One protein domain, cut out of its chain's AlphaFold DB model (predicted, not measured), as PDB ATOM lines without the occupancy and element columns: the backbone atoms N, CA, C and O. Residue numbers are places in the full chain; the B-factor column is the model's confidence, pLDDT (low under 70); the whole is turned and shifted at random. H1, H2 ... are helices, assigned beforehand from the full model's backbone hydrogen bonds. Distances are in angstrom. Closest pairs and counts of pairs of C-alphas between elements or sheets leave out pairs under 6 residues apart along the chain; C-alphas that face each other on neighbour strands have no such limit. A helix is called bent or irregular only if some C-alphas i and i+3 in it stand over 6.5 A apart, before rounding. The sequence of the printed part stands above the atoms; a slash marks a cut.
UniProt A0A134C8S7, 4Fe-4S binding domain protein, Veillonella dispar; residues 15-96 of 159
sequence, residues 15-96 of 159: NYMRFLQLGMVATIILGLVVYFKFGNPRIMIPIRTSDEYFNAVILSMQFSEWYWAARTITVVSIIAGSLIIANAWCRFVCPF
ATOM      1  N   ASN A  15     -13.531  35.942  38.194       61.06
ATOM      2  CA  ASN A  15     -13.785  34.508  37.968       61.06
ATOM      3  C   ASN A  15     -12.508  33.718  37.640       61.06
ATOM      4  O   ASN A  15     -12.253  32.681  38.246       61.06
ATOM      5  N   TYR A  16     -11.666  34.244  36.748       66.00
ATOM      6  CA  TYR A  16     -10.401  33.610  36.355       66.00
ATOM      7  C   TYR A  16      -9.418  33.526  37.531       66.00
ATOM      8  O   TYR A  16      -8.711  32.544  37.734       66.00
ATOM      9  N   MET A  17      -9.440  34.557  38.370       64.69
ATOM     10  CA  MET A  17      -8.546  34.699  39.510       64.69
ATOM     11  C   MET A  17      -8.874  33.766  40.677       64.69
ATOM     12  O   MET A  17      -7.958  33.312  41.355       64.69
ATOM     13  N   ARG A  18     -10.153  33.423  40.880       66.38
ATOM     14  CA  ARG A  18     -10.556  32.377  41.835       66.38
ATOM     15  C   ARG A  18     -10.116  30.990  41.377       66.38
ATOM     16  O   ARG A  18      -9.639  30.214  42.195       66.38
ATOM     17  N   PHE A  19     -10.237  30.703  40.080       65.81
ATOM     18  CA  PHE A  19      -9.789  29.432  39.515       65.81
ATOM     19  C   PHE A  19      -8.277  29.250  39.680       65.81
ATOM     20  O   PHE A  19      -7.819  28.200  40.108       65.81
ATOM     21  N   LEU A  20      -7.491  30.303  39.448       65.75
ATOM     22  CA  LEU A  20      -6.038  30.230  39.593       65.75
ATOM     23  C   LEU A  20      -5.550  30.134  41.050       65.75
ATOM     24  O   LEU A  20      -4.472  29.601  41.293       65.75
ATOM     25  N   GLN A  21      -6.342  30.573  42.033       69.81
ATOM     26  CA  GLN A  21      -6.042  30.342  43.454       69.81
ATOM     27  C   GLN A  21      -6.223  28.879  43.881       69.81
ATOM     28  O   GLN A  21      -5.605  28.458  44.860       69.81
ATOM     29  N   LEU A  22      -6.988  28.076  43.127       74.00
ATOM     30  CA  LEU A  22      -7.019  26.622  43.321       74.00
ATOM     31  C   LEU A  22      -5.641  25.994  43.068       74.00
ATOM     32  O   LEU A  22      -5.340  24.965  43.661       74.00
ATOM     33  N   GLY A  23      -4.779  26.637  42.268       75.94
ATOM     34  CA  GLY A  23      -3.397  26.209  42.043       75.94
ATOM     35  C   GLY A  23      -2.561  26.148  43.326       75.94
ATOM     36  O   GLY A  23      -1.820  25.184  43.516       75.94
ATOM     37  N   MET A  24      -2.740  27.104  44.248       81.06
ATOM     38  CA  MET A  24      -2.063  27.101  45.557       81.06
ATOM     39  C   MET A  24      -2.539  25.937  46.426       81.06
ATOM     40  O   MET A  24      -1.750  25.252  47.070       81.06
ATOM     41  N   VAL A  25      -3.854  25.701  46.443       81.81
ATOM     42  CA  VAL A  25      -4.452  24.611  47.224       81.81
ATOM     43  C   VAL A  25      -4.000  23.266  46.665       81.81
ATOM     44  O   VAL A  25      -3.584  22.396  47.423       81.81
ATOM     45  N   ALA A  26      -3.990  23.119  45.340       83.75
ATOM     46  CA  ALA A  26      -3.491  21.929  44.666       83.75
ATOM     47  C   ALA A  26      -2.005  21.678  44.962       83.75
ATOM     48  O   ALA A  26      -1.630  20.534  45.198       83.75
ATOM     49  N   THR A  27      -1.165  22.718  45.017       79.62
ATOM     50  CA  THR A  27       0.256  22.560  45.377       79.62
ATOM     51  C   THR A  27       0.458  22.184  46.841       79.62
ATOM     52  O   THR A  27       1.296  21.328  47.121       79.62
ATOM     53  N   ILE A  28      -0.330  22.738  47.768       84.12
ATOM     54  CA  ILE A  28      -0.325  22.301  49.174       84.12
ATOM     55  C   ILE A  28      -0.744  20.829  49.272       84.12
ATOM     56  O   ILE A  28      -0.041  20.040  49.897       84.12
ATOM     57  N   ILE A  29      -1.856  20.445  48.636       86.81
ATOM     58  CA  ILE A  29      -2.359  19.064  48.653       86.81
ATOM     59  C   ILE A  29      -1.325  18.117  48.049       86.81
ATOM     60  O   ILE A  29      -1.016  17.099  48.657       86.81
ATOM     61  N   LEU A  30      -0.747  18.459  46.897       84.31
ATOM     62  CA  LEU A  30       0.296  17.661  46.260       84.31
ATOM     63  C   LEU A  30       1.511  17.501  47.180       84.31
ATOM     64  O   LEU A  30       1.997  16.388  47.354       84.31
ATOM     65  N   GLY A  31       1.966  18.586  47.816       80.69
ATOM     66  CA  GLY A  31       3.064  18.551  48.781       80.69
ATOM     67  C   GLY A  31       2.764  17.657  49.987       80.69
ATOM     68  O   GLY A  31       3.607  16.851  50.372       80.69
ATOM     69  N   LEU A  32       1.550  17.739  50.541       85.38
ATOM     70  CA  LEU A  32       1.101  16.884  51.644       85.38
ATOM     71  C   LEU A  32       0.994  15.416  51.220       85.38
ATOM     72  O   LEU A  32       1.459  14.540  51.943       85.38
ATOM     73  N   VAL A  33       0.438  15.131  50.040       85.56
ATOM     74  CA  VAL A  33       0.349  13.770  49.491       85.56
ATOM     75  C   VAL A  33       1.743  13.179  49.306       85.56
ATOM     76  O   VAL A  33       1.978  12.043  49.713       85.56
ATOM     77  N   VAL A  34       2.680  13.945  48.742       79.81
ATOM     78  CA  VAL A  34       4.074  13.508  48.596       79.81
ATOM     79  C   VAL A  34       4.702  13.254  49.967       79.81
ATOM     80  O   VAL A  34       5.325  12.215  50.171       79.81
ATOM     81  N   TYR A  35       4.493  14.157  50.925       78.94
ATOM     82  CA  TYR A  35       5.020  14.030  52.281       78.94
ATOM     83  C   TYR A  35       4.521  12.761  52.988       78.94
ATOM     84  O   TYR A  35       5.339  11.980  53.475       78.94
ATOM     85  N   PHE A  36       3.206  12.523  53.003       85.12
ATOM     86  CA  PHE A  36       2.604  11.386  53.707       85.12
ATOM     87  C   PHE A  36       2.817  10.051  52.989       85.12
ATOM     88  O   PHE A  36       3.019   9.038  53.652       85.12
ATOM     89  N   LYS A  37       2.797  10.027  51.649       81.88
ATOM     90  CA  LYS A  37       2.946   8.781  50.880       81.88
ATOM     91  C   LYS A  37       4.401   8.326  50.757       81.88
ATOM     92  O   LYS A  37       4.651   7.127  50.739       81.88
ATOM     93  N   PHE A  38       5.346   9.262  50.674       74.19
ATOM     94  CA  PHE A  38       6.771   8.961  50.476       74.19
ATOM     95  C   PHE A  38       7.631   9.220  51.723       74.19
ATOM     96  O   PHE A  38       8.855   9.184  51.633       74.19
ATOM     97  N   GLY A  39       7.018   9.487  52.885       67.19
ATOM     98  CA  GLY A  39       7.723   9.583  54.169       67.19
ATOM     99  C   GLY A  39       8.753  10.713  54.244       67.19
ATOM    100  O   GLY A  39       9.715  10.608  55.002       67.19
ATOM    101  N   ASN A  40       8.548  11.789  53.472       61.09
ATOM    102  CA  ASN A  40       9.501  12.880  53.260       61.09
ATOM    103  C   ASN A  40      10.808  12.388  52.599       61.09
ATOM    104  O   ASN A  40      11.793  12.140  53.299       61.09
ATOM    105  N   PRO A  41      10.847  12.248  51.257       59.16
ATOM    106  CA  PRO A  41      12.044  11.814  50.553       59.16
ATOM    107  C   PRO A  41      13.116  12.902  50.697       59.16
ATOM    108  O   PRO A  41      13.178  13.856  49.922       59.16
ATOM    109  N   ARG A  42      13.957  12.790  51.732       53.31
ATOM    110  CA  ARG A  42      15.102  13.673  51.985       53.31
ATOM    111  C   ARG A  42      16.225  13.359  51.001       53.31
ATOM    112  O   ARG A  42      17.325  12.994  51.389       53.31
ATOM    113  N   ILE A  43      15.955  13.517  49.713       56.94
ATOM    114  CA  ILE A  43      16.959  13.458  48.649       56.94
ATOM    115  C   ILE A  43      17.520  14.877  48.479       56.94
ATOM    116  O   ILE A  43      17.418  15.510  47.430       56.94
ATOM    117  N   MET A  44      18.040  15.445  49.572       52.22
ATOM    118  CA  MET A  44      18.855  16.653  49.487       52.22
ATOM    119  C   MET A  44      20.227  16.219  48.997       52.22
ATOM    120  O   MET A  44      21.095  15.846  49.781       52.22
ATOM    121  N   ILE A  45      20.414  16.273  47.682       59.12
ATOM    122  CA  ILE A  45      21.753  16.367  47.106       59.12
ATOM    123  C   ILE A  45      22.369  17.622  47.747       59.12
ATOM    124  O   ILE A  45      21.736  18.686  47.681       59.12
ATOM    125  N   PRO A  46      23.519  17.523  48.434       49.53
ATOM    126  CA  PRO A  46      24.118  18.670  49.098       49.53
ATOM    127  C   PRO A  46      24.335  19.761  48.052       49.53
ATOM    128  O   PRO A  46      24.951  19.518  47.015       49.53
ATOM    129  N   ILE A  47      23.798  20.956  48.312       53.50
ATOM    130  CA  ILE A  47      24.120  22.154  47.536       53.50
ATOM    131  C   ILE A  47      25.607  22.410  47.794       53.50
ATOM    132  O   ILE A  47      25.975  23.040  48.781       53.50
ATOM    133  N   ARG A  48      26.475  21.837  46.954       57.22
ATOM    134  CA  ARG A  48      27.896  22.171  46.932       57.22
ATOM    135  C   ARG A  48      27.998  23.558  46.314       57.22
ATOM    136  O   ARG A  48      27.751  23.733  45.126       57.22
ATOM    137  N   THR A  49      28.298  24.551  47.143       58.88
ATOM    138  CA  THR A  49      28.487  25.953  46.740       58.88
ATOM    139  C   THR A  49      29.906  26.236  46.230       58.88
ATOM    140  O   THR A  49      30.298  27.396  46.161       58.88
ATOM    141  N   SER A  50      30.696  25.201  45.932       64.75
ATOM    142  CA  SER A  50      32.075  25.327  45.456       64.75
ATOM    143  C   SER A  50      32.164  25.422  43.926       64.75
ATOM    144  O   SER A  50      31.176  25.295  43.197       64.75
ATOM    145  N   ASP A  51      33.390  25.612  43.453       64.81
ATOM    146  CA  ASP A  51      33.898  25.615  42.077       64.81
ATOM    147  C   ASP A  51      33.500  24.391  41.218       64.81
ATOM    148  O   ASP A  51      33.590  24.437  39.993       64.81
ATOM    149  N   GLU A  52      32.937  23.339  41.821       69.88
ATOM    150  CA  GLU A  52      32.416  22.146  41.136       69.88
ATOM    151  C   GLU A  52      30.911  22.206  40.801       69.88
ATOM    152  O   GLU A  52      30.343  21.206  40.353       69.88
ATOM    153  N   TYR A  53      30.232  23.347  40.997       73.44
ATOM    154  CA  TYR A  53      28.780  23.473  40.783       73.44
ATOM    155  C   TYR A  53      28.319  22.931  39.421       73.44
ATOM    156  O   TYR A  53      27.368  22.152  39.347       73.44
ATOM    157  N   PHE A  54      29.011  23.293  38.338       75.75
ATOM    158  CA  PHE A  54      28.641  22.852  36.993       75.75
ATOM    159  C   PHE A  54      28.787  21.336  36.812       75.75
ATOM    160  O   PHE A  54      27.898  20.709  36.240       75.75
ATOM    161  N   ASN A  55      29.839  20.731  37.370       72.69
ATOM    162  CA  ASN A  55      30.019  19.277  37.342       72.69
ATOM    163  C   ASN A  55      28.935  18.561  38.154       72.69
ATOM    164  O   ASN A  55      28.397  17.553  37.700       72.69
ATOM    165  N   ALA A  56      28.545  19.105  39.309       70.12
ATOM    166  CA  ALA A  56      27.444  18.565  40.104       70.12
ATOM    167  C   ALA A  56      26.099  18.639  39.358       70.12
ATOM    168  O   ALA A  56      25.312  17.692  39.413       70.12
ATOM    169  N   VAL A  57      25.837  19.726  38.623       73.44
ATOM    170  CA  VAL A  57      24.637  19.862  37.778       73.44
ATOM    171  C   VAL A  57      24.651  18.858  36.624       73.44
ATOM    172  O   VAL A  57      23.636  18.206  36.384       73.44
ATOM    173  N   ILE A  58      25.789  18.689  35.940       75.12
ATOM    174  CA  ILE A  58      25.936  17.731  34.832       75.12
ATOM    175  C   ILE A  58      25.743  16.293  35.326       75.12
ATOM    176  O   ILE A  58      24.971  15.547  34.732       75.12
ATOM    177  N   LEU A  59      26.355  15.919  36.452       71.75
ATOM    178  CA  LEU A  59      26.166  14.602  37.069       71.75
ATOM    179  C   LEU A  59      24.708  14.376  37.488       71.75
ATOM    180  O   LEU A  59      24.169  13.295  37.278       71.75
ATOM    181  N   SER A  60      24.038  15.406  38.012       68.88
ATOM    182  CA  SER A  60      22.613  15.323  38.365       68.88
ATOM    183  C   SER A  60      21.711  15.142  37.135       68.88
ATOM    184  O   SER A  60      20.710  14.436  37.213       68.88
ATOM    185  N   MET A  61      22.072  15.745  35.996       67.88
ATOM    186  CA  MET A  61      21.395  15.542  34.707       67.88
ATOM    187  C   MET A  61      21.662  14.140  34.139       67.88
ATOM    188  O   MET A  61      20.765  13.526  33.568       67.88
ATOM    189  N   GLN A  62      22.883  13.624  34.299       70.94
ATOM    190  CA  GLN A  62      23.312  12.337  33.748       70.94
ATOM    191  C   GLN A  62      22.758  11.140  34.539       70.94
ATOM    192  O   GLN A  62      22.384  10.135  33.942       70.94
ATOM    193  N   PHE A  63      22.632  11.270  35.863       65.44
ATOM    194  CA  PHE A  63      21.975  10.302  36.752       65.44
ATOM    195  C   PHE A  63      20.542  10.722  37.099       65.44
ATOM    196  O   PHE A  63      20.080  10.491  38.215       65.44
ATOM    197  N   SER A  64      19.852  11.398  36.171       61.22
ATOM    198  CA  SER A  64      18.549  12.014  36.426       61.22
ATOM    199  C   SER A  64      17.487  10.973  36.784       61.22
ATOM    200  O   SER A  64      16.747  10.484  35.932       61.22
ATOM    201  N   GLU A  65      17.345  10.719  38.080       70.88
ATOM    202  CA  GLU A  65      16.154  10.121  38.661       70.88
ATOM    203  C   GLU A  65      14.925  10.951  38.268       70.88
ATOM    204  O   GLU A  65      14.973  12.188  38.216       70.88
ATOM    205  N   TRP A  66      13.792  10.286  38.030       72.56
ATOM    206  CA  TRP A  66      12.527  10.916  37.608       72.56
ATOM    207  C   TRP A  66      12.142  12.144  38.467       72.56
ATOM    208  O   TRP A  66      11.615  13.140  37.965       72.56
ATOM    209  N   TYR A  67      12.474  12.110  39.760       72.06
ATOM    210  CA  TYR A  67      12.216  13.184  40.718       72.06
ATOM    211  C   TYR A  67      13.000  14.473  40.433       72.06
ATOM    212  O   TYR A  67      12.475  15.572  40.633       72.06
ATOM    213  N   TRP A  68      14.250  14.363  39.971       71.69
ATOM    214  CA  TRP A  68      15.097  15.523  39.695       71.69
ATOM    215  C   TRP A  68      14.634  16.244  38.425       71.69
ATOM    216  O   TRP A  68      14.477  17.468  38.436       71.69
ATOM    217  N   ALA A  69      14.279  15.487  37.382       75.50
ATOM    218  CA  ALA A  69      13.662  16.024  36.170       75.50
ATOM    219  C   ALA A  69      12.345  16.759  36.477       75.50
ATOM    220  O   ALA A  69      12.170  17.911  36.073       75.50
ATOM    221  N   ALA A  70      11.450  16.143  37.259       78.94
ATOM    222  CA  ALA A  70      10.181  16.757  37.648       78.94
ATOM    223  C   ALA A  70      10.379  18.082  38.413       78.94
ATOM    224  O   ALA A  70       9.701  19.076  38.128       78.94
ATOM    225  N   ARG A  71      11.343  18.136  39.346       77.50
ATOM    226  CA  ARG A  71      11.686  19.364  40.085       77.50
ATOM    227  C   ARG A  71      12.200  20.456  39.149       77.50
ATOM    228  O   ARG A  71      11.716  21.586  39.224       77.50
ATOM    229  N   THR A  72      13.161  20.135  38.288       78.56
ATOM    230  CA  THR A  72      13.782  21.107  37.379       78.56
ATOM    231  C   THR A  72      12.758  21.680  36.405       78.56
ATOM    232  O   THR A  72      12.661  22.899  36.279       78.56
ATOM    233  N   ILE A  73      11.912  20.836  35.803       83.50
ATOM    234  CA  ILE A  73      10.824  21.279  34.915       83.50
ATOM    235  C   ILE A  73       9.852  22.199  35.662       83.50
ATOM    236  O   ILE A  73       9.478  23.258  35.153       83.50
ATOM    237  N   THR A  74       9.480  21.842  36.893       82.50
ATOM    238  CA  THR A  74       8.576  22.662  37.712       82.50
ATOM    239  C   THR A  74       9.178  24.043  37.971       82.50
ATOM    240  O   THR A  74       8.541  25.053  37.681       82.50
ATOM    241  N   VAL A  75      10.429  24.119  38.431       82.38
ATOM    242  CA  VAL A  75      11.108  25.399  38.697       82.38
ATOM    243  C   VAL A  75      11.247  26.239  37.426       82.38
ATOM    244  O   VAL A  75      10.895  27.419  37.432       82.38
ATOM    245  N   VAL A  76      11.703  25.642  36.324       85.69
ATOM    246  CA  VAL A  76      11.881  26.347  35.045       85.69
ATOM    247  C   VAL A  76      10.546  26.880  34.520       85.69
ATOM    248  O   VAL A  76      10.478  28.037  34.110       85.69
ATOM    249  N   SER A  77       9.468  26.093  34.596       85.06
ATOM    250  CA  SER A  77       8.133  26.530  34.159       85.06
ATOM    251  C   SER A  77       7.582  27.693  34.992       85.06
ATOM    252  O   SER A  77       6.992  28.619  34.438       85.06
ATOM    253  N   ILE A  78       7.830  27.709  36.305       83.31
ATOM    254  CA  ILE A  78       7.450  28.820  37.190       83.31
ATOM    255  C   ILE A  78       8.241  30.085  36.862       83.31
ATOM    256  O   ILE A  78       7.666  31.177  36.837       83.31
ATOM    257  N   ILE A  79       9.550  29.958  36.632       84.06
ATOM    258  CA  ILE A  79      10.402  31.095  36.265       84.06
ATOM    259  C   ILE A  79       9.934  31.664  34.925       84.06
ATOM    260  O   ILE A  79       9.672  32.862  34.838       84.06
ATOM    261  N   ALA A  80       9.729  30.807  33.921       84.81
ATOM    262  CA  ALA A  80       9.192  31.209  32.625       84.81
ATOM    263  C   ALA A  80       7.819  31.891  32.768       84.81
ATOM    264  O   ALA A  80       7.599  32.974  32.227       84.81
ATOM    265  N   GLY A  81       6.919  31.326  33.577       81.38
ATOM    266  CA  GLY A  81       5.621  31.931  33.877       81.38
ATOM    267  C   GLY A  81       5.728  33.287  34.582       81.38
ATOM    268  O   GLY A  81       4.924  34.177  34.317       81.38
ATOM    269  N   SER A  82       6.742  33.479  35.429       79.75
ATOM    270  CA  SER A  82       6.994  34.743  36.140       79.75
ATOM    271  C   SER A  82       7.566  35.845  35.238       79.75
ATOM    272  O   SER A  82       7.440  37.022  35.566       79.75
ATOM    273  N   LEU A  83       8.156  35.485  34.092       80.94
ATOM    274  CA  LEU A  83       8.546  36.440  33.048       80.94
ATOM    275  C   LEU A  83       7.340  36.901  32.218       80.94
ATOM    276  O   LEU A  83       7.308  38.032  31.744       80.94
ATOM    277  N   ILE A  84       6.325  36.053  32.055       79.19
ATOM    278  CA  ILE A  84       5.111  36.410  31.306       79.19
ATOM    279  C   ILE A  84       4.151  37.202  32.200       79.19
ATOM    280  O   ILE A  84       3.601  38.218  31.783       79.19
ATOM    281  N   ILE A  85       3.961  36.751  33.442       77.31
ATOM    282  CA  ILE A  85       3.001  37.317  34.387       77.31
ATOM    283  C   ILE A  85       3.744  37.880  35.596       77.31
ATOM    284  O   ILE A  85       4.406  37.141  36.329       77.31
ATOM    285  N   ALA A  86       3.526  39.168  35.873       75.75
ATOM    286  CA  ALA A  86       4.035  39.816  37.076       75.75
ATOM    287  C   ALA A  86       3.678  39.009  38.337       75.75
ATOM    288  O   ALA A  86       2.500  38.782  38.638       75.75
ATOM    289  N   ASN A  87       4.704  38.599  39.088       78.00
ATOM    290  CA  ASN A  87       4.574  37.906  40.372       78.00
ATOM    291  C   ASN A  87       3.754  36.595  40.314       78.00
ATOM    292  O   ASN A  87       3.069  36.258  41.283       78.00
ATOM    293  N   ALA A  88       3.825  35.841  39.205       81.06
ATOM    294  CA  ALA A  88       3.066  34.600  38.992       81.06
ATOM    295  C   ALA A  88       3.186  33.594  40.150       81.06
ATOM    296  O   ALA A  88       2.177  33.071  40.626       81.06
ATOM    297  N   TRP A  89       4.409  33.372  40.646       83.56
ATOM    298  CA  TRP A  89       4.667  32.494  41.789       83.56
ATOM    299  C   TRP A  89       3.865  32.917  43.022       83.56
ATOM    300  O   TRP A  89       3.079  32.134  43.552       83.56
ATOM    301  N   CYS A  90       4.003  34.175  43.445       80.19
ATOM    302  CA  CYS A  90       3.315  34.707  44.621       80.19
ATOM    303  C   CYS A  90       1.789  34.713  44.454       80.19
ATOM    304  O   CYS A  90       1.061  34.548  45.429       80.19
ATOM    305  N   ARG A  91       1.310  34.898  43.221       80.12
ATOM    306  CA  ARG A  91      -0.111  35.049  42.898       80.12
ATOM    307  C   ARG A  91      -0.861  33.725  42.768       80.12
ATOM    308  O   ARG A  91      -2.071  33.728  42.971       80.12
ATOM    309  N   PHE A  92      -0.181  32.627  42.422       79.56
ATOM    310  CA  PHE A  92      -0.854  31.370  42.054       79.56
ATOM    311  C   PHE A  92      -0.282  30.098  42.672       79.56
ATOM    312  O   PHE A  92      -0.998  29.106  42.746       79.56
ATOM    313  N   VAL A  93       0.980  30.100  43.099       81.81
ATOM    314  CA  VAL A  93       1.663  28.869  43.530       81.81
ATOM    315  C   VAL A  93       2.090  28.945  44.992       81.81
ATOM    316  O   VAL A  93       2.021  27.962  45.720       81.81
ATOM    317  N   CYS A  94       2.495  30.126  45.453       83.69
ATOM    318  CA  CYS A  94       3.020  30.315  46.793       83.69
ATOM    319  C   CYS A  94       1.899  30.279  47.849       83.69
ATOM    320  O   CYS A  94       1.055  31.182  47.863       83.69
ATOM    321  N   PRO A  95       1.919  29.331  48.805       80.94
ATOM    322  CA  PRO A  95       0.910  29.263  49.864       80.94
ATOM    323  C   PRO A  95       0.939  30.507  50.764       80.94
ATOM    324  O   PRO A  95      -0.103  30.995  51.202       80.94
ATOM    325  N   PHE A  96       2.126  31.083  50.977       82.00
ATOM    326  CA  PHE A  96       2.300  32.311  51.753       82.00
ATOM    327  C   PHE A  96       1.614  33.523  51.103       82.00
ATOM    328  O   PHE A  96       1.105  34.393  51.807       82.00
TER     329      PHE A  96
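What this domain is: This is residues 15 to 96 of the 159 residues of the protein "4Fe-4S binding domain protein" of Veillonella dispar (UniProt A0A134C8S7). Two long helices, H1 and H3, run in nearly opposite directions with an open gap between them, and the short helix H4 bridges that gap near the beginning of H1 and the end of H3. From the other end of H1 a long loop, residues 39 to 52, leads away to H2, a short helix off to the side of the first part of H3 that is near H3 but touches no helix; the whole is an open frame with few contacts. The printed part has 82 residues with four named helices, in the order H1, H2, H3, H4, and no named strand; its class is all helix. It is loose, with a radius of gyration of the C-alphas of 15.6 A, and its C-alphas span 47 by 33 by 20 A.

How they stand to each other: The longest helix is H1, residues 15 to 38. It touches H4, residues 88 to 93, with its residues 20 to 27 alone; the closest C-alphas, those of Met 24 and Val 93, are 4.6 A apart. H1 and H4 run the same way at a steep tilt of 55 degrees. H4 also touches H3, residues 66 to 84, which meets it with residues 78 to 82 alone. The closest C-alphas there are those of Ser 82 and Ala 88, 4.9 A apart. H3 and H4 form a helical hairpin, opposite ways at a steep tilt of 41 degrees. H1 and H3 are apart. H2, residues 53 to 62, is close to H3 but not clearly touching it: their closest C-alphas, those of Ser 60 and Trp 68, are 7.6 A apart. H2 and H3 run opposite ways at a steep tilt of 62 degrees. H2 is apart from H1 and from H4. In H2, H3 and H4 every O i to N i+4 pair is within hydrogen-bond range; in H1, 16 of 20 are.

Where its parts are: H1 runs 35.1 A from C-alpha 15 at (-13.785, 34.508, 37.968) to C-alpha 38 at (6.771, 8.961, 50.476). H3 is 27.3 A long and begins with C-alpha 66 at (12.527, 10.916, 37.608). H2 is 14.3 A long. H4, 7.4 A long, ends with C-alpha 93 at (1.663, 28.869, 43.530). It is neither bent nor irregular, but only just: C-alphas 90 and 93 are 6.2 A apart.

The domain as a whole: The two C-alphas farthest apart are those of Asn 15 and Asp 51, at 48.7 A. The printed part has no cut. The link from H1 to H2, residues 39 to 52, is long; those from H2 to H3 and from H3 to H4 are tight. Residues 33 to 39, of which 33 to 38 belong to H1, stand free, as do residues 49 to 55, of which 53 to 55 belong to H2. The mean pLDDT of the printed part is 74.0, and 25 residues are under 70: 15 to 21, 39 to 52, 60 to 61 and 63 to 64.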